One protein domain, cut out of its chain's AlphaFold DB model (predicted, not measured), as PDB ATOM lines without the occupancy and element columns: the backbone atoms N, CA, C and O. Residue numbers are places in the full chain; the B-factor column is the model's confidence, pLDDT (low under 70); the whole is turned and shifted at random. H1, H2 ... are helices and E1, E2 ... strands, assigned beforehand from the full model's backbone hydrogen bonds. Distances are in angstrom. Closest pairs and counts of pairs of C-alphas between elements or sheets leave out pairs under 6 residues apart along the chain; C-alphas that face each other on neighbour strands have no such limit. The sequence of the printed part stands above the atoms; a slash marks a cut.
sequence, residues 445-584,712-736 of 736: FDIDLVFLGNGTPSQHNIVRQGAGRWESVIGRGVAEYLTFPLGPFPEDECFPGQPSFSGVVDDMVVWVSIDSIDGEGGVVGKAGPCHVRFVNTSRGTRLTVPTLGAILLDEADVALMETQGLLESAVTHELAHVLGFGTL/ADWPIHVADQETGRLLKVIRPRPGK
ATOM      1  N   PHE A 445     196.061 171.424 254.606       88.06
ATOM      2  CA  PHE A 445     194.902 171.769 253.779       88.06
ATOM      3  C   PHE A 445     194.525 173.245 253.958       88.06
ATOM      4  O   PHE A 445     194.435 173.692 255.102       88.06
ATOM      5  N   ASP A 446     194.274 173.974 252.867       90.19
ATOM      6  CA  ASP A 446     193.914 175.407 252.895       90.19
ATOM      7  C   ASP A 446     192.590 175.699 252.167       90.19
ATOM      8  O   ASP A 446     192.289 175.119 251.118       90.19
ATOM      9  N   ILE A 447     191.778 176.607 252.722       93.88
ATOM     10  CA  ILE A 447     190.538 177.091 252.104       93.88
ATOM     11  C   ILE A 447     190.679 178.580 251.769       93.88
ATOM     12  O   ILE A 447     190.462 179.476 252.591       93.88
ATOM     13  N   ASP A 448     190.928 178.863 250.492       94.00
ATOM     14  CA  ASP A 448     191.059 180.220 249.974       94.00
ATOM     15  C   ASP A 448     189.694 180.926 249.872       94.00
ATOM     16  O   ASP A 448     188.916 180.734 248.933       94.00
ATOM     17  N   LEU A 449     189.392 181.795 250.840       95.69
ATOM     18  CA  LEU A 449     188.129 182.542 250.891       95.69
ATOM     19  C   LEU A 449     188.152 183.832 250.053       95.69
ATOM     20  O   LEU A 449     188.930 184.758 250.318       95.69
ATOM     21  N   VAL A 450     187.203 183.956 249.119       94.69
ATOM     22  CA  VAL A 450     186.996 185.145 248.274       94.69
ATOM     23  C   VAL A 450     185.656 185.811 248.598       94.69
ATOM     24  O   VAL A 450     184.598 185.347 248.182       94.69
ATOM     25  N   PHE A 451     185.693 186.942 249.305       94.38
ATOM     26  CA  PHE A 451     184.496 187.696 249.698       94.38
ATOM     27  C   PHE A 451     184.028 188.647 248.585       94.38
ATOM     28  O   PHE A 451     184.808 189.486 248.128       94.38
ATOM     29  N   LEU A 452     182.763 188.532 248.164       89.06
ATOM     30  CA  LEU A 452     182.187 189.283 247.033       89.06
ATOM     31  C   LEU A 452     181.090 190.294 247.424       89.06
ATOM     32  O   LEU A 452     180.716 191.123 246.596       89.06
ATOM     33  N   GLY A 453     180.594 190.240 248.665       76.94
ATOM     34  CA  GLY A 453     179.480 191.058 249.168       76.94
ATOM     35  C   GLY A 453     179.866 192.099 250.230       76.94
ATOM     36  O   GLY A 453     181.039 192.413 250.435       76.94
ATOM     37  N   ASN A 454     178.854 192.627 250.930       74.31
ATOM     38  CA  ASN A 454     178.981 193.740 251.888       74.31
ATOM     39  C   ASN A 454     179.181 193.302 253.352       74.31
ATOM     40  O   ASN A 454     178.917 194.085 254.269       74.31
ATOM     41  N   GLY A 455     179.643 192.071 253.586       85.62
ATOM     42  CA  GLY A 455     179.857 191.542 254.931       85.62
ATOM     43  C   GLY A 455     180.739 192.441 255.801       85.62
ATOM     44  O   GLY A 455     181.681 193.097 255.338       85.62
ATOM     45  N   THR A 456     180.433 192.493 257.097       92.44
ATOM     46  CA  THR A 456     181.247 193.270 258.036       92.44
ATOM     47  C   THR A 456     182.603 192.590 258.269       92.44
ATOM     48  O   THR A 456     182.727 191.370 258.134       92.44
ATOM     49  N   PRO A 457     183.647 193.328 258.699       93.81
ATOM     50  CA  PRO A 457     184.920 192.710 259.078       93.81
ATOM     51  C   PRO A 457     184.791 191.634 260.169       93.81
ATOM     52  O   PRO A 457     185.601 190.713 260.214       93.81
ATOM     53  N   SER A 458     183.787 191.755 261.044       94.56
ATOM     54  CA  SER A 458     183.498 190.772 262.092       94.56
ATOM     55  C   SER A 458     182.946 189.476 261.493       94.56
ATOM     56  O   SER A 458     183.500 188.406 261.731       94.56
ATOM     57  N   GLN A 459     181.960 189.582 260.599       94.69
ATOM     58  CA  GLN A 459     181.381 188.441 259.882       94.69
ATOM     59  C   GLN A 459     182.425 187.728 259.021       94.69
ATOM     60  O   GLN A 459     182.547 186.511 259.087       94.69
ATOM     61  N   HIS A 460     183.256 188.472 258.283       94.25
ATOM     62  CA  HIS A 460     184.352 187.880 257.509       94.25
ATOM     63  C   HIS A 460     185.352 187.117 258.389       94.25
ATOM     64  O   HIS A 460     185.879 186.090 257.968       94.25
ATOM     65  N   ASN A 461     185.619 187.593 259.610       95.88
ATOM     66  CA  ASN A 461     186.476 186.872 260.551       95.88
ATOM     67  C   ASN A 461     185.815 185.591 261.073       95.88
ATOM     68  O   ASN A 461     186.511 184.589 261.193       95.88
ATOM     69  N   ILE A 462     184.508 185.600 261.344       96.00
ATOM     70  CA  ILE A 462     183.766 184.393 261.747       96.00
ATOM     71  C   ILE A 462     183.756 183.367 260.607       96.00
ATOM     72  O   ILE A 462     183.994 182.185 260.836       96.00
ATOM     73  N   VAL A 463     183.599 183.817 259.358       95.94
ATOM     74  CA  VAL A 463     183.702 182.924 258.196       95.94
ATOM     75  C   VAL A 463     185.093 182.278 258.107       95.94
ATOM     76  O   VAL A 463     185.209 181.074 257.894       95.94
ATOM     77  N   ARG A 464     186.161 183.053 258.347       97.00
ATOM     78  CA  ARG A 464     187.536 182.523 258.430       97.00
ATOM     79  C   ARG A 464     187.732 181.542 259.588       97.00
ATOM     80  O   ARG A 464     188.544 180.637 259.457       97.00
ATOM     81  N   GLN A 465     187.024 181.709 260.707       96.94
ATOM     82  CA  GLN A 465     187.073 180.756 261.823       96.94
ATOM     83  C   GLN A 465     186.455 179.412 261.430       96.94
ATOM     84  O   GLN A 465     187.074 178.382 261.681       96.94
ATOM     85  N   GLY A 466     185.314 179.423 260.729       96.06
ATOM     86  CA  GLY A 466     184.715 178.204 260.173       96.06
ATOM     87  C   GLY A 466     185.634 177.489 259.175       96.06
ATOM     88  O   GLY A 466     185.785 176.271 259.241       96.06
ATOM     89  N   ALA A 467     186.321 178.235 258.299       96.94
ATOM     90  CA  ALA A 467     187.340 177.668 257.407       96.94
ATOM     91  C   ALA A 467     188.504 177.047 258.193       96.94
ATOM     92  O   ALA A 467     188.792 175.863 258.025       96.94
ATOM     93  N   GLY A 468     189.073 177.787 259.150       96.00
ATOM     94  CA  GLY A 468     190.136 177.285 260.023       96.00
ATOM     95  C   GLY A 468     189.732 176.055 260.845       96.00
ATOM     96  O   GLY A 468     190.568 175.200 261.147       96.00
ATOM     97  N   ARG A 469     188.442 175.914 261.184       96.06
ATOM     98  CA  ARG A 469     187.913 174.706 261.826       96.06
ATOM     99  C   ARG A 469     188.056 173.497 260.904       96.06
ATOM    100  O   ARG A 469     188.581 172.481 261.358       96.06
ATOM    101  N   TRP A 470     187.677 173.602 259.633       96.00
ATOM    102  CA  TRP A 470     187.843 172.515 258.661       96.00
ATOM    103  C   TRP A 470     189.299 172.246 258.282       96.00
ATOM    104  O   TRP A 470     189.674 171.082 258.184       96.00
ATOM    105  N   GLU A 471     190.141 173.271 258.174       93.69
ATOM    106  CA  GLU A 471     191.595 173.116 257.969       93.69
ATOM    107  C   GLU A 471     192.257 172.358 259.137       93.69
ATOM    108  O   GLU A 471     193.209 171.607 258.949       93.69
ATOM    109  N   SER A 472     191.718 172.468 260.360       91.06
ATOM    110  CA  SER A 472     192.183 171.665 261.506       91.06
ATOM    111  C   SER A 472     191.732 170.196 261.464       91.06
ATOM    112  O   SER A 472     192.359 169.332 262.090       91.06
ATOM    113  N   VAL A 473     190.629 169.925 260.758       92.56
ATOM    114  CA  VAL A 473     189.998 168.606 260.613       92.56
ATOM    115  C   VAL A 473     190.599 167.850 259.438       92.56
ATOM    116  O   VAL A 473     190.864 166.661 259.564       92.56
ATOM    117  N   ILE A 474     190.825 168.509 258.306       89.88
ATOM    118  CA  ILE A 474     191.440 167.918 257.121       89.88
ATOM    119  C   ILE A 474     192.939 168.118 257.263       89.88
ATOM    120  O   ILE A 474     193.493 169.160 256.940       89.88
ATOM    121  N   GLY A 475     193.598 167.122 257.839       74.19
ATOM    122  CA  GLY A 475     194.946 167.323 258.331       74.19
ATOM    123  C   GLY A 475     196.012 167.352 257.236       74.19
ATOM    124  O   GLY A 475     197.109 167.797 257.534       74.19
ATOM    125  N   ARG A 476     195.727 166.913 256.000       78.31
ATOM    126  CA  ARG A 476     196.669 166.999 254.870       78.31
ATOM    127  C   ARG A 476     195.997 167.606 253.642       78.31
ATOM    128  O   ARG A 476     194.914 167.156 253.261       78.31
ATOM    129  N   GLY A 477     196.693 168.548 253.007       74.75
ATOM    130  CA  GLY A 477     196.336 169.063 251.691       74.75
ATOM    131  C   GLY A 477     196.374 167.980 250.612       74.75
ATOM    132  O   GLY A 477     196.894 166.867 250.781       74.75
ATOM    133  N   VAL A 478     195.769 168.283 249.479       68.94
ATOM    134  CA  VAL A 478     195.738 167.419 248.317       68.94
ATOM    135  C   VAL A 478     197.041 167.582 247.553       68.94
ATOM    136  O   VAL A 478     197.405 168.680 247.173       68.94
ATOM    137  N   ALA A 479     197.710 166.454 247.306       61.41
ATOM    138  CA  ALA A 479     199.072 166.412 246.782       61.41
ATOM    139  C   ALA A 479     199.366 167.406 245.651       61.41
ATOM    140  O   ALA A 479     198.650 167.400 244.655       61.41
ATOM    141  N   GLU A 480     200.488 168.129 245.738       57.78
ATOM    142  CA  GLU A 480     200.936 169.142 244.757       57.78
ATOM    143  C   GLU A 480     200.816 168.737 243.267       57.78
ATOM    144  O   GLU A 480     200.583 169.572 242.395       57.78
ATOM    145  N   TYR A 481     200.960 167.450 242.913       52.91
ATOM    146  CA  TYR A 481     200.798 166.990 241.518       52.91
ATOM    147  C   TYR A 481     199.337 167.019 241.022       52.91
ATOM    148  O   TYR A 481     199.066 166.731 239.855       52.91
ATOM    149  N   LEU A 482     198.402 167.343 241.913       54.12
ATOM    150  CA  LEU A 482     196.968 167.516 241.690       54.12
ATOM    151  C   LEU A 482     196.574 168.990 241.589       54.12
ATOM    152  O   LEU A 482     195.402 169.298 241.367       54.12
ATOM    153  N   THR A 483     197.557 169.873 241.720       61.91
ATOM    154  CA  THR A 483     197.437 171.317 241.608       61.91
ATOM    155  C   THR A 483     197.626 171.682 240.133       61.91
ATOM    156  O   THR A 483     198.730 171.649 239.588       61.91
ATOM    157  N   PHE A 484     196.526 171.974 239.434       62.31
ATOM    158  CA  PHE A 484     196.534 172.299 238.003       62.31
ATOM    159  C   PHE A 484     196.037 173.727 237.747       62.31
ATOM    160  O   PHE A 484     195.217 174.249 238.506       62.31
ATOM    161  N   PRO A 485     196.495 174.387 236.665       64.31
ATOM    162  CA  PRO A 485     195.923 175.659 236.259       64.31
ATOM    163  C   PRO A 485     194.474 175.425 235.839       64.31
ATOM    164  O   PRO A 485     194.212 174.765 234.829       64.31
ATOM    165  N   LEU A 486     193.528 175.992 236.580       68.44
ATOM    166  CA  LEU A 486     192.177 176.130 236.069       68.44
ATOM    167  C   LEU A 486     192.223 177.180 234.955       68.44
ATOM    168  O   LEU A 486     192.587 178.340 235.178       68.44
ATOM    169  N   GLY A 487     191.871 176.756 233.733       65.56
ATOM    170  CA  GLY A 487     191.491 177.684 232.663       65.56
ATOM    171  C   GLY A 487     190.334 178.579 233.127       65.56
ATOM    172  O   GLY A 487     189.792 178.331 234.201       65.56
ATOM    173  N   PRO A 488     189.936 179.612 232.364       78.19
ATOM    174  CA  PRO A 488     188.928 180.546 232.842       78.19
ATOM    175  C   PRO A 488     187.636 179.811 233.197       78.19
ATOM    176  O   PRO A 488     186.908 179.374 232.304       78.19
ATOM    177  N   PHE A 489     187.381 179.663 234.498       86.12
ATOM    178  CA  PHE A 489     186.094 179.240 235.013       86.12
ATOM    179  C   PHE A 489     185.166 180.440 234.807       86.12
ATOM    180  O   PHE A 489     185.481 181.522 235.324       86.12
ATOM    181  N   PRO A 490     184.124 180.317 233.968       88.00
ATOM    182  CA  PRO A 490     183.332 181.473 233.570       88.00
ATOM    183  C   PRO A 490     182.645 182.153 234.761       88.00
ATOM    184  O   PRO A 490     182.520 181.579 235.843       88.00
ATOM    185  N   GLU A 491     182.247 183.406 234.563       92.25
ATOM    186  CA  GLU A 491     181.338 184.090 235.488       92.25
ATOM    187  C   GLU A 491     179.959 183.414 235.494       92.25
ATOM    188  O   GLU A 491     179.583 182.771 234.512       92.25
ATOM    189  N   ASP A 492     179.217 183.571 236.590       90.81
ATOM    190  CA  ASP A 492     177.844 183.069 236.767       90.81
ATOM    191  C   ASP A 492     177.651 181.542 236.612       90.81
ATOM    192  O   ASP A 492     176.524 181.070 236.442       90.81
ATOM    193  N   GLU A 493     178.722 180.744 236.677       89.00
ATOM    194  CA  GLU A 493     178.640 179.280 236.540       89.00
ATOM    195  C   GLU A 493     178.391 178.576 237.880       89.00
ATOM    196  O   GLU A 493     177.679 177.572 237.906       89.00
ATOM    197  N   CYS A 494     178.944 179.092 238.987       87.62
ATOM    198  CA  CYS A 494     178.615 178.597 240.331       87.62
ATOM    199  C   CYS A 494     177.279 179.181 240.797       87.62
ATOM    200  O   CYS A 494     176.346 178.446 241.082       87.62
ATOM    201  N   PHE A 495     177.172 180.509 240.831       88.94
ATOM    202  CA  PHE A 495     175.965 181.235 241.223       88.94
ATOM    203  C   PHE A 495     175.933 182.612 240.539       88.94
ATOM    204  O   PHE A 495     176.993 183.127 240.170       88.94
ATOM    205  N   PRO A 496     174.752 183.239 240.379       89.12
ATOM    206  CA  PRO A 496     174.652 184.573 239.792       89.12
ATOM    207  C   PRO A 496     175.449 185.617 240.591       89.12
ATOM    208  O   PRO A 496     175.227 185.780 241.787       89.12
ATOM    209  N   GLY A 497     176.346 186.347 239.933       88.06
ATOM    210  CA  GLY A 497     177.235 187.345 240.534       88.06
ATOM    211  C   GLY A 497     178.655 186.848 240.831       88.06
ATOM    212  O   GLY A 497     179.507 187.651 241.215       88.06
ATOM    213  N   GLN A 498     178.949 185.559 240.630       91.94
ATOM    214  CA  GLN A 498     180.304 185.017 240.759       91.94
ATOM    215  C   GLN A 498     181.220 185.542 239.632       91.94
ATOM    216  O   GLN A 498     180.910 185.344 238.456       91.94
ATOM    217  N   PRO A 499     182.384 186.151 239.942       91.56
ATOM    218  CA  PRO A 499     183.327 186.624 238.931       91.56
ATOM    219  C   PRO A 499     184.122 185.469 238.322       91.56
ATOM    220  O   PRO A 499     184.479 184.521 239.022       91.56
ATOM    221  N   SER A 500     184.500 185.584 237.047       90.81
ATOM    222  CA  SER A 500     185.350 184.585 236.385       90.81
ATOM    223  C   SER A 500     186.649 184.316 237.157       90.81
ATOM    224  O   SER A 500     187.293 185.261 237.624       90.81
ATOM    225  N   PHE A 501     187.089 183.060 237.206       88.50
ATOM    226  CA  PHE A 501     188.312 182.651 237.902       88.50
ATOM    227  C   PHE A 501     189.365 182.112 236.943       88.50
ATOM    228  O   PHE A 501     189.060 181.390 236.000       88.50
ATOM    229  N   SER A 502     190.630 182.443 237.176       84.81
ATOM    230  CA  SER A 502     191.769 181.842 236.480       84.81
ATOM    231  C   SER A 502     192.958 181.840 237.420       84.81
ATOM    232  O   SER A 502     193.362 182.895 237.906       84.81
ATOM    233  N   GLY A 503     193.526 180.669 237.666       81.25
ATOM    234  CA  GLY A 503     194.584 180.531 238.649       81.25
ATOM    235  C   GLY A 503     194.942 179.082 238.911       81.25
ATOM    236  O   GLY A 503     194.351 178.157 238.353       81.25
ATOM    237  N   VAL A 504     195.946 178.915 239.756       79.38
ATOM    238  CA  VAL A 504     196.280 177.631 240.354       79.38
ATOM    239  C   VAL A 504     195.441 177.515 241.620       79.38
ATOM    240  O   VAL A 504     195.469 178.436 242.430       79.38
ATOM    241  N   VAL A 505     194.671 176.437 241.743       81.12
ATOM    242  CA  VAL A 505     193.950 176.119 242.980       81.12
ATOM    243  C   VAL A 505     194.740 175.046 243.693       81.12
ATOM    244  O   VAL A 505     194.802 173.914 243.207       81.12
ATOM    245  N   ASP A 506     195.351 175.441 244.801       79.81
ATOM    246  CA  ASP A 506     195.852 174.514 245.802       79.81
ATOM    247  C   ASP A 506     194.697 174.238 246.764       79.81
ATOM    248  O   ASP A 506     194.018 175.168 247.187       79.81
ATOM    249  N   ASP A 507     194.381 172.964 246.976       83.88
ATOM    250  CA  ASP A 507     193.193 172.496 247.696       83.88
ATOM    251  C   ASP A 507     191.837 173.009 247.209       83.88
ATOM    252  O   ASP A 507     191.166 172.275 246.462       83.88
ATOM    253  N   MET A 508     191.419 174.200 247.652       89.81
ATOM    254  CA  MET A 508     190.082 174.733 247.439       89.81
ATOM    255  C   MET A 508     189.993 176.266 247.511       89.81
ATOM    256  O   MET A 508     190.481 176.888 248.444       89.81
ATOM    257  N   VAL A 509     189.226 176.860 246.589       93.19
ATOM    258  CA  VAL A 509     188.759 178.255 246.667       93.19
ATOM    259  C   VAL A 509     187.255 178.281 246.934       93.19
ATOM    260  O   VAL A 509     186.485 177.578 246.271       93.19
ATOM    261  N   VAL A 510     186.818 179.128 247.867       95.81
ATOM    262  CA  VAL A 510     185.402 179.299 248.211       95.81
ATOM    263  C   VAL A 510     185.000 180.760 248.084       95.81
ATOM    264  O   VAL A 510     185.528 181.640 248.768       95.81
ATOM    265  N   TRP A 511     184.025 181.030 247.221       96.00
ATOM    266  CA  TRP A 511     183.389 182.342 247.180       96.00
ATOM    267  C   TRP A 511     182.405 182.502 248.324       96.00
ATOM    268  O   TRP A 511     181.591 181.623 248.579       96.00
ATOM    269  N   VAL A 512     182.443 183.656 248.975       95.88
ATOM    270  CA  VAL A 512     181.523 183.992 250.057       95.88
ATOM    271  C   VAL A 512     180.757 185.242 249.664       95.88
ATOM    272  O   VAL A 512     181.341 186.317 249.486       95.88
ATOM    273  N   SER A 513     179.442 185.099 249.534       93.56
ATOM    274  CA  SER A 513     178.526 186.212 249.317       93.56
ATOM    275  C   SER A 513     177.636 186.385 250.538       93.56
ATOM    276  O   SER A 513     177.019 185.427 250.991       93.56
ATOM    277  N   ILE A 514     177.575 187.608 251.057       90.81
ATOM    278  CA  ILE A 514     176.610 188.020 252.077       90.81
ATOM    279  C   ILE A 514     175.774 189.114 251.421       90.81
ATOM    280  O   ILE A 514     176.297 190.205 251.160       90.81
ATOM    281  N   ASP A 515     174.539 188.770 251.070       86.56
ATOM    282  CA  ASP A 515     173.590 189.618 250.340       86.56
ATOM    283  C   ASP A 515     172.154 189.192 250.694       86.56
ATOM    284  O   ASP A 515     171.951 188.190 251.375       86.56
ATOM    285  N   SER A 516     171.151 189.943 250.255       86.19
ATOM    286  CA  SER A 516     169.747 189.617 250.517       86.19
ATOM    287  C   SER A 516     169.292 188.404 249.695       86.19
ATOM    288  O   SER A 516     169.432 188.399 248.469       86.19
ATOM    289  N   ILE A 517     168.711 187.396 250.361       83.94
ATOM    290  CA  ILE A 517     168.140 186.203 249.718       83.94
ATOM    291  C   ILE A 517     166.611 186.247 249.809       83.94
ATOM    292  O   ILE A 517     165.941 186.407 248.782       83.94
ATOM    293  N   ASP A 518     166.054 186.149 251.015       81.00
ATOM    294  CA  ASP A 518     164.608 186.180 251.258       81.00
ATOM    295  C   ASP A 518     164.176 186.898 252.555       81.00
ATOM    296  O   ASP A 518     162.976 187.126 252.750       81.00
ATOM    297  N   GLY A 519     165.126 187.401 253.350       80.62
ATOM    298  CA  GLY A 519     164.882 188.145 254.586       80.62
ATOM    299  C   GLY A 519     164.881 187.245 255.827       80.62
ATOM    300  O   GLY A 519     165.182 186.068 255.750       80.62
ATOM    301  N   GLU A 520     164.538 187.793 256.999       80.12
ATOM    302  CA  GLU A 520     164.672 187.053 258.270       80.12
ATOM    303  C   GLU A 520     163.829 185.760 258.328       80.12
ATOM    304  O   GLU A 520     162.609 185.788 258.124       80.12
ATOM    305  N   GLY A 521     164.462 184.656 258.741       69.19
ATOM    306  CA  GLY A 521     163.807 183.384 259.070       69.19
ATOM    307  C   GLY A 521     163.466 182.485 257.878       69.19
ATOM    308  O   GLY A 521     162.677 181.550 258.049       69.19
ATOM    309  N   GLY A 522     164.012 182.789 256.697       79.31
ATOM    310  CA  GLY A 522     163.947 181.972 255.488       79.31
ATOM    311  C   GLY A 522     165.220 181.150 255.285       79.31
ATOM    312  O   GLY A 522     165.617 180.375 256.154       79.31
ATOM    313  N   VAL A 523     165.838 181.281 254.112       81.75
ATOM    314  CA  VAL A 523     167.103 180.611 253.789       81.75
ATOM    315  C   VAL A 523     168.254 181.327 254.491       81.75
ATOM    316  O   VAL A 523     168.714 182.375 254.055       81.75
ATOM    317  N   VAL A 524     168.784 180.693 255.530       84.25
ATOM    318  CA  VAL A 524     169.877 181.246 256.340       84.25
ATOM    319  C   VAL A 524     171.211 181.250 255.584       84.25
ATOM    320  O   VAL A 524     171.997 182.201 255.662       84.25
ATOM    321  N   GLY A 525     171.455 180.191 254.822       87.94
ATOM    322  CA  GLY A 525     172.623 180.019 253.978       87.94
ATOM    323  C   GLY A 525     172.345 179.003 252.882       87.94
ATOM    324  O   GLY A 525     171.360 178.271 252.951       87.94
ATOM    325  N   LYS A 526     173.162 179.026 251.827       90.81
ATOM    326  CA  LYS A 526     173.292 177.926 250.874       90.81
ATOM    327  C   LYS A 526     174.732 177.711 250.490       90.81
ATOM    328  O   LYS A 526     175.418 178.678 250.135       90.81
ATOM    329  N   ALA A 527     175.152 176.460 250.411       94.12
ATOM    330  CA  ALA A 527     176.506 176.152 250.025       94.12
ATOM    331  C   ALA A 527     176.664 174.820 249.297       94.12
ATOM    332  O   ALA A 527     175.845 173.903 249.357       94.12
ATOM    333  N   GLY A 528     177.748 174.735 248.534       93.44
ATOM    334  CA  GLY A 528     178.086 173.529 247.798       93.44
ATOM    335  C   GLY A 528     179.259 173.715 246.842       93.44
ATOM    336  O   GLY A 528     179.710 174.839 246.582       93.44
ATOM    337  N   PRO A 529     179.788 172.605 246.308       93.31
ATOM    338  CA  PRO A 529     180.809 172.647 245.281       93.31
ATOM    339  C   PRO A 529     180.184 173.034 243.939       93.31
ATOM    340  O   PRO A 529     179.068 172.642 243.613       93.31
ATOM    341  N   CYS A 530     180.945 173.731 243.106       91.81
ATOM    342  CA  CYS A 530     180.593 173.986 241.704       91.81
ATOM    343  C   CYS A 530     181.676 173.507 240.732       91.81
ATOM    344  O   CYS A 530     181.437 173.387 239.529       91.81
ATOM    345  N   HIS A 531     182.856 173.151 241.242       89.81
ATOM    346  CA  HIS A 531     183.884 172.469 240.473       89.81
ATOM    347  C   HIS A 531     184.574 171.400 241.318       89.81
ATOM    348  O   HIS A 531     184.956 171.642 242.464       89.81
ATOM    349  N   VAL A 532     184.767 170.221 240.731       87.81
ATOM    350  CA  VAL A 532     185.435 169.078 241.359       87.81
ATOM    351  C   VAL A 532     186.494 168.488 240.427       87.81
ATOM    352  O   VAL A 532     186.310 168.421 239.206       87.81
ATOM    353  N   ARG A 533     187.589 167.997 241.012       80.38
ATOM    354  CA  ARG A 533     188.616 167.216 240.302       80.38
ATOM    355  C   ARG A 533     188.310 165.722 240.357       80.38
ATOM    356  O   ARG A 533     187.855 165.206 241.373       80.38
ATOM    357  N   PHE A 534     188.560 165.042 239.245       75.56
ATOM    358  CA  PHE A 534     188.217 163.644 238.989       75.56
ATOM    359  C   PHE A 534     189.405 162.702 239.215       75.56
ATOM    360  O   PHE A 534     190.383 162.789 238.478       75.56
ATOM    361  N   VAL A 535     189.282 161.744 240.144       64.25
ATOM    362  CA  VAL A 535     190.270 160.657 240.323       64.25
ATOM    363  C   VAL A 535     189.698 159.327 239.825       64.25
ATOM    364  O   VAL A 535     188.613 158.901 240.233       64.25
ATOM    365  N   ASN A 536     190.435 158.644 238.947       60.31
ATOM    366  CA  ASN A 536     190.083 157.314 238.444       60.31
ATOM    367  C   ASN A 536     190.477 156.215 239.448       60.31
ATOM    368  O   ASN A 536     191.655 155.872 239.544       60.31
ATOM    369  N   THR A 537     189.498 155.589 240.106       59.72
ATOM    370  CA  THR A 537     189.711 154.362 240.906       59.72
ATOM    371  C   THR A 537     189.512 153.092 240.070       59.72
ATOM    372  O   THR A 537     188.974 153.130 238.957       59.72
ATOM    373  N   SER A 538     189.950 151.940 240.581       52.44
ATOM    374  CA  SER A 538     189.865 150.652 239.880       52.44
ATOM    375  C   SER A 538     188.426 150.141 239.721       52.44
ATOM    376  O   SER A 538     188.090 149.536 238.702       52.44
ATOM    377  N   ARG A 539     187.546 150.459 240.680       52.50
ATOM    378  CA  ARG A 539     186.132 150.040 240.712       52.50
ATOM    379  C   ARG A 539     185.202 150.911 239.857       52.50
ATOM    380  O   ARG A 539     183.983 150.763 239.914       52.50
ATOM    381  N   GLY A 540     185.753 151.851 239.084       49.75
ATOM    382  CA  GLY A 540     184.966 152.841 238.341       49.75
ATOM    383  C   GLY A 540     184.262 153.866 239.242       49.75
ATOM    384  O   GLY A 540     183.443 154.651 238.751       49.75
ATOM    385  N   THR A 541     184.573 153.869 240.544       48.81
ATOM    386  CA  THR A 541     184.099 154.856 241.518       48.81
ATOM    387  C   THR A 541     184.750 156.198 241.206       48.81
ATOM    388  O   THR A 541     185.971 156.307 241.074       48.81
ATOM    389  N   ARG A 542     183.914 157.218 241.027       55.97
ATOM    390  CA  ARG A 542     184.318 158.562 240.619       55.97
ATOM    391  C   ARG A 542     184.591 159.360 241.885       55.97
ATOM    392  O   ARG A 542     183.651 159.880 242.473       55.97
ATOM    393  N   LEU A 543     185.843 159.408 242.329       60.22
ATOM    394  CA  LEU A 543     186.204 160.290 243.435       60.22
ATOM    395  C   LEU A 543     186.211 161.724 242.908       60.22
ATOM    396  O   LEU A 543     186.778 162.007 241.847       60.22
ATOM    397  N   THR A 544     185.546 162.600 243.645       70.44
ATOM    398  CA  THR A 544     185.410 164.018 243.336       70.44
ATOM    399  C   THR A 544     185.836 164.787 244.562       70.44
ATOM    400  O   THR A 544     185.117 164.761 245.555       70.44
ATOM    401  N   VAL A 545     186.987 165.448 244.496       81.31
ATOM    402  CA  VAL A 545     187.370 166.396 245.543       81.31
ATOM    403  C   VAL A 545     187.010 167.795 245.043       81.31
ATOM    404  O   VAL A 545     187.388 168.139 243.916       81.31
ATOM    405  N   PRO A 546     186.230 168.579 245.799       89.50
ATOM    406  CA  PRO A 546     185.977 169.981 245.496       89.50
ATOM    407  C   PRO A 546     187.263 170.775 245.286       89.50
ATOM    408  O   PRO A 546     188.254 170.568 245.978       89.50
ATOM    409  N   THR A 547     187.233 171.672 244.303       88.88
ATOM    410  CA  THR A 547     188.284 172.679 244.079       88.88
ATOM    411  C   THR A 547     187.702 174.086 244.104       88.88
ATOM    412  O   THR A 547     188.378 175.016 244.512       88.88
ATOM    413  N   LEU A 548     186.458 174.255 243.641       92.06
ATOM    414  CA  LEU A 548     185.728 175.515 243.730       92.06
ATOM    415  C   LEU A 548     184.366 175.252 244.362       92.06
ATOM    416  O   LEU A 548     183.664 174.314 243.968       92.06
ATOM    417  N   GLY A 549     183.977 176.115 245.285       94.81
ATOM    418  CA  GLY A 549     182.638 176.136 245.855       94.81
ATOM    419  C   GLY A 549     182.229 177.543 246.240       94.81
ATOM    420  O   GLY A 549     182.976 178.504 246.044       94.81
ATOM    421  N   ALA A 550     181.027 177.671 246.776       95.81
ATOM    422  CA  ALA A 550     180.577 178.942 247.304       95.81
ATOM    423  C   ALA A 550     179.624 178.770 248.479       95.81
ATOM    424  O   ALA A 550     179.008 177.718 248.639       95.81
ATOM    425  N   ILE A 551     179.524 179.839 249.261       94.88
ATOM    426  CA  ILE A 551     178.575 180.028 250.347       94.88
ATOM    427  C   ILE A 551     177.839 181.335 250.069       94.88
ATOM    428  O   ILE A 551     178.467 182.384 249.885       94.88
ATOM    429  N   LEU A 552     176.515 181.272 250.043       93.19
ATOM    430  CA  LEU A 552     175.630 182.427 249.993       93.19
ATOM    431  C   LEU A 552     174.924 182.515 251.339       93.19
ATOM    432  O   LEU A 552     174.242 181.573 251.713       93.19
ATOM    433  N   LEU A 553     175.096 183.611 252.069       92.38
ATOM    434  CA  LEU A 553     174.451 183.828 253.363       92.38
ATOM    435  C   LEU A 553     173.474 184.999 253.256       92.38
ATOM    436  O   LEU A 553     173.841 186.028 252.678       92.38
ATOM    437  N   ASP A 554     172.276 184.869 253.837       90.19
ATOM    438  CA  ASP A 554     171.325 185.984 253.875       90.19
ATOM    439  C   ASP A 554     171.809 187.050 254.865       90.19
ATOM    440  O   ASP A 554     171.984 186.796 256.061       90.19
ATOM    441  N   GLU A 555     172.027 188.271 254.374       88.56
ATOM    442  CA  GLU A 555     172.443 189.399 255.208       88.56
ATOM    443  C   GLU A 555     171.519 189.643 256.417       88.56
ATOM    444  O   GLU A 555     171.997 190.089 257.467       88.56
ATOM    445  N   ALA A 556     170.221 189.337 256.289       84.00
ATOM    446  CA  ALA A 556     169.227 189.520 257.341       84.00
ATOM    447  C   ALA A 556     169.442 188.543 258.509       84.00
ATOM    448  O   ALA A 556     169.393 188.950 259.674       84.00
ATOM    449  N   ASP A 557     169.760 187.282 258.210       86.69
ATOM    450  CA  ASP A 557     169.958 186.237 259.216       86.69
ATOM    451  C   ASP A 557     171.383 186.233 259.779       86.69
ATOM    452  O   ASP A 557     171.578 185.998 260.975       86.69
ATOM    453  N   VAL A 558     172.394 186.580 258.973       88.06
ATOM    454  CA  VAL A 558     173.797 186.649 259.420       88.06
ATOM    455  C   VAL A 558     173.969 187.604 260.599       88.06
ATOM    456  O   VAL A 558     174.670 187.276 261.560       88.06
ATOM    457  N   ALA A 559     173.323 188.773 260.566       83.94
ATOM    458  CA  ALA A 559     173.397 189.735 261.665       83.94
ATOM    459  C   ALA A 559     172.789 189.173 262.961       83.94
ATOM    460  O   ALA A 559     173.349 189.354 264.045       83.94
ATOM    461  N   LEU A 560     171.665 188.458 262.857       83.56
ATOM    462  CA  LEU A 560     171.015 187.826 264.000       83.56
ATOM    463  C   LEU A 560     171.884 186.697 264.569       83.56
ATOM    464  O   LEU A 560     172.169 186.695 265.769       83.56
ATOM    465  N   MET A 561     172.373 185.798 263.715       88.06
ATOM    466  CA  MET A 561     173.238 184.685 264.105       88.06
ATOM    467  C   MET A 561     174.544 185.152 264.747       88.06
ATOM    468  O   MET A 561     175.008 184.541 265.708       88.06
ATOM    469  N   GLU A 562     175.124 186.253 264.263       89.50
ATOM    470  CA  GLU A 562     176.311 186.859 264.867       89.50
ATOM    471  C   GLU A 562     176.025 187.306 266.307       89.50
ATOM    472  O   GLU A 562     176.789 186.993 267.219       89.50
ATOM    473  N   THR A 563     174.890 187.974 266.548       86.19
ATOM    474  CA  THR A 563     174.514 188.402 267.909       86.19
ATOM    475  C   THR A 563     174.166 187.243 268.840       86.19
ATOM    476  O   THR A 563     174.334 187.362 270.055       86.19
ATOM    477  N   GLN A 564     173.697 186.125 268.282       85.38
ATOM    478  CA  GLN A 564     173.378 184.901 269.015       85.38
ATOM    479  C   GLN A 564     174.596 183.986 269.211       85.38
ATOM    480  O   GLN A 564     174.513 183.037 269.984       85.38
ATOM    481  N   GLY A 565     175.724 184.272 268.549       87.38
ATOM    482  CA  GLY A 565     176.925 183.437 268.588       87.38
ATOM    483  C   GLY A 565     176.809 182.130 267.795       87.38
ATOM    484  O   GLY A 565     177.597 181.221 268.028       87.38
ATOM    485  N   LEU A 566     175.844 182.024 266.877       88.12
ATOM    486  CA  LEU A 566     175.574 180.819 266.078       88.12
ATOM    487  C   LEU A 566     176.154 180.889 264.660       88.12
ATOM    488  O   LEU A 566     176.212 179.872 263.972       88.12
ATOM    489  N   LEU A 567     176.618 182.068 264.230       91.31
ATOM    490  CA  LEU A 567     177.137 182.268 262.875       91.31
ATOM    491  C   LEU A 567     178.340 181.362 262.568       91.31
ATOM    492  O   LEU A 567     178.447 180.864 261.455       91.31
ATOM    493  N   GLU A 568     179.228 181.117 263.536       93.50
ATOM    494  CA  GLU A 568     180.376 180.222 263.331       93.50
ATOM    495  C   GLU A 568     179.923 178.784 263.040       93.50
ATOM    496  O   GLU A 568     180.416 178.168 262.097       93.50
ATOM    497  N   SER A 569     178.951 178.267 263.800       92.69
ATOM    498  CA  SER A 569     178.386 176.932 263.574       92.69
ATOM    499  C   SER A 569     177.681 176.840 262.224       92.69
ATOM    500  O   SER A 569     177.938 175.893 261.494       92.69
ATOM    501  N   ALA A 570     176.874 177.840 261.855       92.31
ATOM    502  CA  ALA A 570     176.218 177.877 260.548       92.31
ATOM    503  C   ALA A 570     177.243 177.890 259.404       92.31
ATOM    504  O   ALA A 570     177.197 177.045 258.528       92.31
ATOM    505  N   VAL A 571     178.258 178.761 259.439       94.19
ATOM    506  CA  VAL A 571     179.308 178.766 258.400       94.19
ATOM    507  C   VAL A 571     180.065 177.436 258.364       94.19
ATOM    508  O   VAL A 571     180.372 176.931 257.285       94.19
ATOM    509  N   THR A 572     180.393 176.863 259.523       96.44
ATOM    510  CA  THR A 572     181.092 175.571 259.581       96.44
ATOM    511  C   THR A 572     180.232 174.469 258.958       96.44
ATOM    512  O   THR A 572     180.757 173.652 258.209       96.44
ATOM    513  N   HIS A 573     178.921 174.481 259.192       95.69
ATOM    514  CA  HIS A 573     177.966 173.589 258.542       95.69
ATOM    515  C   HIS A 573     178.000 173.733 257.011       95.69
ATOM    516  O   HIS A 573     178.299 172.783 256.292       95.69
ATOM    517  N   GLU A 574     177.824 174.956 256.513       95.69
ATOM    518  CA  GLU A 574     177.810 175.272 255.080       95.69
ATOM    519  C   GLU A 574     179.119 174.872 254.374       95.69
ATOM    520  O   GLU A 574     179.130 174.312 253.274       95.69
ATOM    521  N   LEU A 575     180.263 175.100 255.026       96.75
ATOM    522  CA  LEU A 575     181.562 174.677 254.503       96.75
ATOM    523  C   LEU A 575     181.676 173.154 254.367       96.75
ATOM    524  O   LEU A 575     182.349 172.683 253.452       96.75
ATOM    525  N   ALA A 576     180.998 172.367 255.205       96.31
ATOM    526  CA  ALA A 576     180.971 170.915 255.047       96.31
ATOM    527  C   ALA A 576     180.322 170.514 253.713       96.31
ATOM    528  O   ALA A 576     180.835 169.644 253.001       96.31
ATOM    529  N   HIS A 577     179.225 171.180 253.338       95.06
ATOM    530  CA  HIS A 577     178.553 170.947 252.061       95.06
ATOM    531  C   HIS A 577     179.433 171.309 250.876       95.06
ATOM    532  O   HIS A 577     179.485 170.559 249.898       95.06
ATOM    533  N   VAL A 578     180.192 172.397 250.997       95.50
ATOM    534  CA  VAL A 578     181.219 172.814 250.035       95.50
ATOM    535  C   VAL A 578     182.315 171.753 249.886       95.50
ATOM    536  O   VAL A 578     182.705 171.441 248.760       95.50
ATOM    537  N   LEU A 579     182.737 171.137 250.994       93.88
ATOM    538  CA  LEU A 579     183.688 170.019 251.040       93.88
ATOM    539  C   LEU A 579     183.104 168.690 250.526       93.88
ATOM    540  O   LEU A 579     183.830 167.716 250.354       93.88
ATOM    541  N   GLY A 580     181.813 168.625 250.208       91.69
ATOM    542  CA  GLY A 580     181.204 167.440 249.608       91.69
ATOM    543  C   GLY A 580     180.325 166.614 250.542       91.69
ATOM    544  O   GLY A 580     179.744 165.618 250.095       91.69
ATOM    545  N   PHE A 581     180.222 166.995 251.818       94.25
ATOM    546  CA  PHE A 581     179.306 166.363 252.762       94.25
ATOM    547  C   PHE A 581     177.865 166.548 252.272       94.25
ATOM    548  O   PHE A 581     177.459 167.662 251.946       94.25
ATOM    549  N   GLY A 582     177.101 165.464 252.142       90.94
ATOM    550  CA  GLY A 582     175.744 165.480 251.583       90.94
ATOM    551  C   GLY A 582     175.684 165.702 250.064       90.94
ATOM    552  O   GLY A 582     175.016 164.961 249.343       90.94
ATOM    553  N   THR A 583     176.452 166.657 249.537       89.50
ATOM    554  CA  THR A 583     176.411 167.090 248.131       89.50
ATOM    555  C   THR A 583     177.055 166.089 247.162       89.50
ATOM    556  O   THR A 583     176.630 165.972 246.008       89.50
ATOM    557  N   LEU A 584     178.054 165.312 247.605       86.81
ATOM    558  CA  LEU A 584     178.784 164.361 246.750       86.81
ATOM    559  C   LEU A 584     178.491 162.881 247.047       86.81
ATOM    560  O   LEU A 584     178.933 162.013 246.287       86.81
ATOM    561  N   ALA A 712     173.156 173.911 248.015       85.94
ATOM    562  CA  ALA A 712     173.230 174.625 246.756       85.94
ATOM    563  C   ALA A 712     172.949 173.712 245.550       85.94
ATOM    564  O   ALA A 712     173.711 172.798 245.231       85.94
ATOM    565  N   ASP A 713     171.884 174.024 244.813       80.25
ATOM    566  CA  ASP A 713     171.491 173.318 243.592       80.25
ATOM    567  C   ASP A 713     172.170 173.934 242.352       80.25
ATOM    568  O   ASP A 713     171.532 174.518 241.471       80.25
ATOM    569  N   TRP A 714     173.504 173.880 242.308       85.81
ATOM    570  CA  TRP A 714     174.313 174.460 241.227       85.81
ATOM    571  C   TRP A 714     174.883 173.396 240.279       85.81
ATOM    572  O   TRP A 714     175.057 172.235 240.658       85.81
ATOM    573  N   PRO A 715     175.215 173.750 239.021       88.00
ATOM    574  CA  PRO A 715     175.976 172.865 238.150       88.00
ATOM    575  C   PRO A 715     177.359 172.545 238.735       88.00
ATOM    576  O   PRO A 715     178.154 173.440 239.002       88.00
ATOM    577  N   ILE A 716     177.692 171.257 238.842       89.31
ATOM    578  CA  ILE A 716     179.024 170.801 239.249       89.31
ATOM    579  C   ILE A 716     179.840 170.451 238.005       89.31
ATOM    580  O   ILE A 716     179.575 169.461 237.310       89.31
ATOM    581  N   HIS A 717     180.864 171.247 237.727       88.06
ATOM    582  CA  HIS A 717     181.842 170.998 236.673       88.06
ATOM    583  C   HIS A 717     182.849 169.944 237.131       88.06
ATOM    584  O   HIS A 717     183.486 170.078 238.170       88.06
ATOM    585  N   VAL A 718     182.990 168.870 236.358       86.12
ATOM    586  CA  VAL A 718     183.901 167.764 236.665       86.12
ATOM    587  C   VAL A 718     185.069 167.823 235.700       86.12
ATOM    588  O   VAL A 718     184.880 167.585 234.503       86.12
ATOM    589  N   ALA A 719     186.264 168.101 236.209       80.62
ATOM    590  CA  ALA A 719     187.486 168.165 235.415       80.62
ATOM    591  C   ALA A 719     188.425 166.995 235.706       80.62
ATOM    592  O   ALA A 719     188.515 166.519 236.835       80.62
ATOM    593  N   ASP A 720     189.131 166.548 234.673       75.38
ATOM    594  CA  ASP A 720     190.212 165.578 234.773       75.38
ATOM    595  C   ASP A 720     191.337 166.129 235.645       75.38
ATOM    596  O   ASP A 720     191.801 167.248 235.437       75.38
ATOM    597  N   GLN A 721     191.767 165.339 236.617       70.06
ATOM    598  CA  GLN A 721     192.729 165.768 237.620       70.06
ATOM    599  C   GLN A 721     194.146 165.987 237.069       70.06
ATOM    600  O   GLN A 721     194.857 166.840 237.584       70.06
ATOM    601  N   GLU A 722     194.568 165.245 236.039       65.94
ATOM    602  CA  GLU A 722     195.923 165.367 235.477       65.94
ATOM    603  C   GLU A 722     196.013 166.499 234.445       65.94
ATOM    604  O   GLU A 722     197.040 167.161 234.311       65.94
ATOM    605  N   THR A 723     194.941 166.708 233.678       68.44
ATOM    606  CA  THR A 723     194.942 167.634 232.537       68.44
ATOM    607  C   THR A 723     194.149 168.916 232.773       68.44
ATOM    608  O   THR A 723     194.208 169.820 231.939       68.44
ATOM    609  N   GLY A 724     193.358 168.991 233.848       70.19
ATOM    610  CA  GLY A 724     192.412 170.080 234.111       70.19
ATOM    611  C   GLY A 724     191.277 170.180 233.086       70.19
ATOM    612  O   GLY A 724     190.518 171.150 233.066       70.19
ATOM    613  N   ARG A 725     191.154 169.199 232.184       76.88
ATOM    614  CA  ARG A 725     190.173 169.216 231.102       76.88
ATOM    615  C   ARG A 725     188.782 168.926 231.653       76.88
ATOM    616  O   ARG A 725     188.563 167.868 232.234       76.88
ATOM    617  N   LEU A 726     187.811 169.792 231.357       82.00
ATOM    618  CA  LEU A 726     186.404 169.525 231.656       82.00
ATOM    619  C   LEU A 726     185.947 168.213 230.992       82.00
ATOM    620  O   LEU A 726     186.009 168.057 229.768       82.00
ATOM    621  N   LEU A 727     185.483 167.276 231.813       82.44
ATOM    622  CA  LEU A 727     184.976 165.972 231.395       82.44
ATOM    623  C   LEU A 727     183.461 166.001 231.212       82.44
ATOM    624  O   LEU A 727     182.945 165.485 230.221       82.44
ATOM    625  N   LYS A 728     182.742 166.583 232.177       86.56
ATOM    626  CA  LYS A 728     181.279 166.714 232.161       86.56
ATOM    627  C   LYS A 728     180.817 167.806 233.123       86.56
ATOM    628  O   LYS A 728     181.554 168.191 234.019       86.56
ATOM    629  N   VAL A 729     179.559 168.214 232.984       86.38
ATOM    630  CA  VAL A 729     178.858 169.057 233.962       86.38
ATOM    631  C   VAL A 729     177.685 168.258 234.515       86.38
ATOM    632  O   VAL A 729     176.846 167.777 233.748       86.38
ATOM    633  N   ILE A 730     177.647 168.073 235.830       84.75
ATOM    634  CA  ILE A 730     176.508 167.494 236.538       84.75
ATOM    635  C   ILE A 730     175.561 168.649 236.805       84.75
ATOM    636  O   ILE A 730     175.850 169.513 237.620       84.75
ATOM    637  N   ARG A 731     174.460 168.696 236.059       80.69
ATOM    638  CA  ARG A 731     173.437 169.707 236.285       80.69
ATOM    639  C   ARG A 731     172.394 169.161 237.247       80.69
ATOM    640  O   ARG A 731     172.010 167.995 237.094       80.69
ATOM    641  N   PRO A 732     171.921 169.991 238.171       68.50
ATOM    642  CA  PRO A 732     170.781 169.630 238.976       68.50
ATOM    643  C   PRO A 732     169.538 169.438 238.107       68.50
ATOM    644  O   PRO A 732     169.462 169.938 236.974       68.50
ATOM    645  N   ARG A 733     168.599 168.606 238.567       57.78
ATOM    646  CA  ARG A 733     167.417 168.268 237.764       57.78
ATOM    647  C   ARG A 733     166.514 169.505 237.695       57.78
ATOM    648  O   ARG A 733     166.062 169.962 238.733       57.78
ATOM    649  N   PRO A 734     166.204 170.041 236.501       35.47
ATOM    650  CA  PRO A 734     165.369 171.227 236.407       35.47
ATOM    651  C   PRO A 734     163.920 170.887 236.776       35.47
ATOM    652  O   PRO A 734     163.261 170.147 236.045       35.47
ATOM    653  N   GLY A 735     163.440 171.476 237.871       40.38
ATOM    654  CA  GLY A 735     162.030 171.545 238.243       40.38
ATOM    655  C   GLY A 735     161.408 170.222 238.682       40.38
ATOM    656  O   GLY A 735     160.842 169.496 237.857       40.38
ATOM    657  N   LYS A 736     161.390 169.989 239.992       37.03
ATOM    658  CA  LYS A 736     160.210 169.460 240.673       37.03
ATOM    659  C   LYS A 736     159.928 170.288 241.909       37.03
ATOM    660  O   LYS A 736     160.909 170.814 242.461       37.03
TER     661      LYS A 736
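AT A GLANCE: This is residues 445 to 584 and 712 to 736 of the 736 residues of the protein "CARDB domain-containing protein" of Gemmatimonadetes bacterium (UniProt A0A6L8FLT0). A twisted sheet of six strands has H1 and H3 packed over one face, while H2 follows E7 at one end of the sheet and only grazes it. On the opposite side from H1, the small hairpin of E3 and E4 is set off from the sheet. The 165 printed residues hold three named helices and nine named strands, E1 H1 E2 E3 E4 E5 E6 E7 H2 H3 E8 E9 along the chain, a mixed class of helices and strands. The large sheet is mixed, in the order E1 E5 E7 E6 E8 E9. The whole is compact, with a radius of gyration of the C-alphas of 15.8 A and spans of 48 by 38 by 29 A.

HOW THE PARTS SIT: The sheet has edge strand E1, residues 447 to 451, then E5, 508 to 515, E7, 542 to 554, E6, 525 to 536, E8, 716 to 720, and edge strand E9, 726 to 730. E1 and E5 are parallel, with N 450 and O 510 2.9 A apart, within hydrogen-bond range; so are E5 and E7, with N 551 and O 511 at 2.8 A. E6 and E7 form a hairpin, with N 526 and O 552 at 2.8 A, and E7 bends by 60 degrees at residue 547. E6 and E8 are parallel, with N 534 and O 719 at 2.8 A; E8 and E9 form a hairpin, with N 718 and O 728 at 2.8 A. H1, residues 457 to 473, and H3, residues 567 to 578, are on the same face, giving two layers, helices on one face of a sheet. H1 lies over E1 and E5 at a height over the sheet of 9.6 A. H1 and H3 touch at a steep tilt of 53 degrees, closest at the C-alphas of Gly 466 and Thr 572, 4.5 A. The C-alphas of Gly 528 in E6 and Val 578 in H3 are 3.9 A apart, the closest of the two elements. H2, residues 555 to 564, grazes the sheet with residues 555 to 558; it and H3 only just touch, only at the corner, with 3 pairs of C-alphas within 8 A, the closest Met 561 and Leu 567, 4.7 A. In the hairpin of E3, residues 485 to 489, and E4, 501 to 504, N 489 and O 501 are 2.8 A apart; E3 and E5 are apart. Every O i to N i+4 pair is within hydrogen-bond range in H1 and H3; in H2, 4 of 6 are.

IN THESE COORDINATES: E1 begins at C-alpha 447, (190.538, 177.091, 252.104), and E9 ends at C-alpha 730, (176.508, 167.494, 236.538). From first to last C-alpha E7 is 33.1 A long, E6 32.6 A, H1 24.7 A, E5 22.4 A, H3 16.5 A and H2 14.6 A. E2, residues 474 to 476, pairs with no named strand and follows H1 directly.

THE WHOLE: The C-alphas farthest apart, of Ser 538 and Thr 563, are 49.5 A apart. Residues 585 to 711 are not printed, and C-alphas 584 and 712 are 11.7 A apart across the cut. The link from E3 to E4 is long. Mean pLDDT of the printed part is 83.4; it is under 70 at residues 478 to 487, 521, 535 to 543, 722 to 723 and 732 to 736.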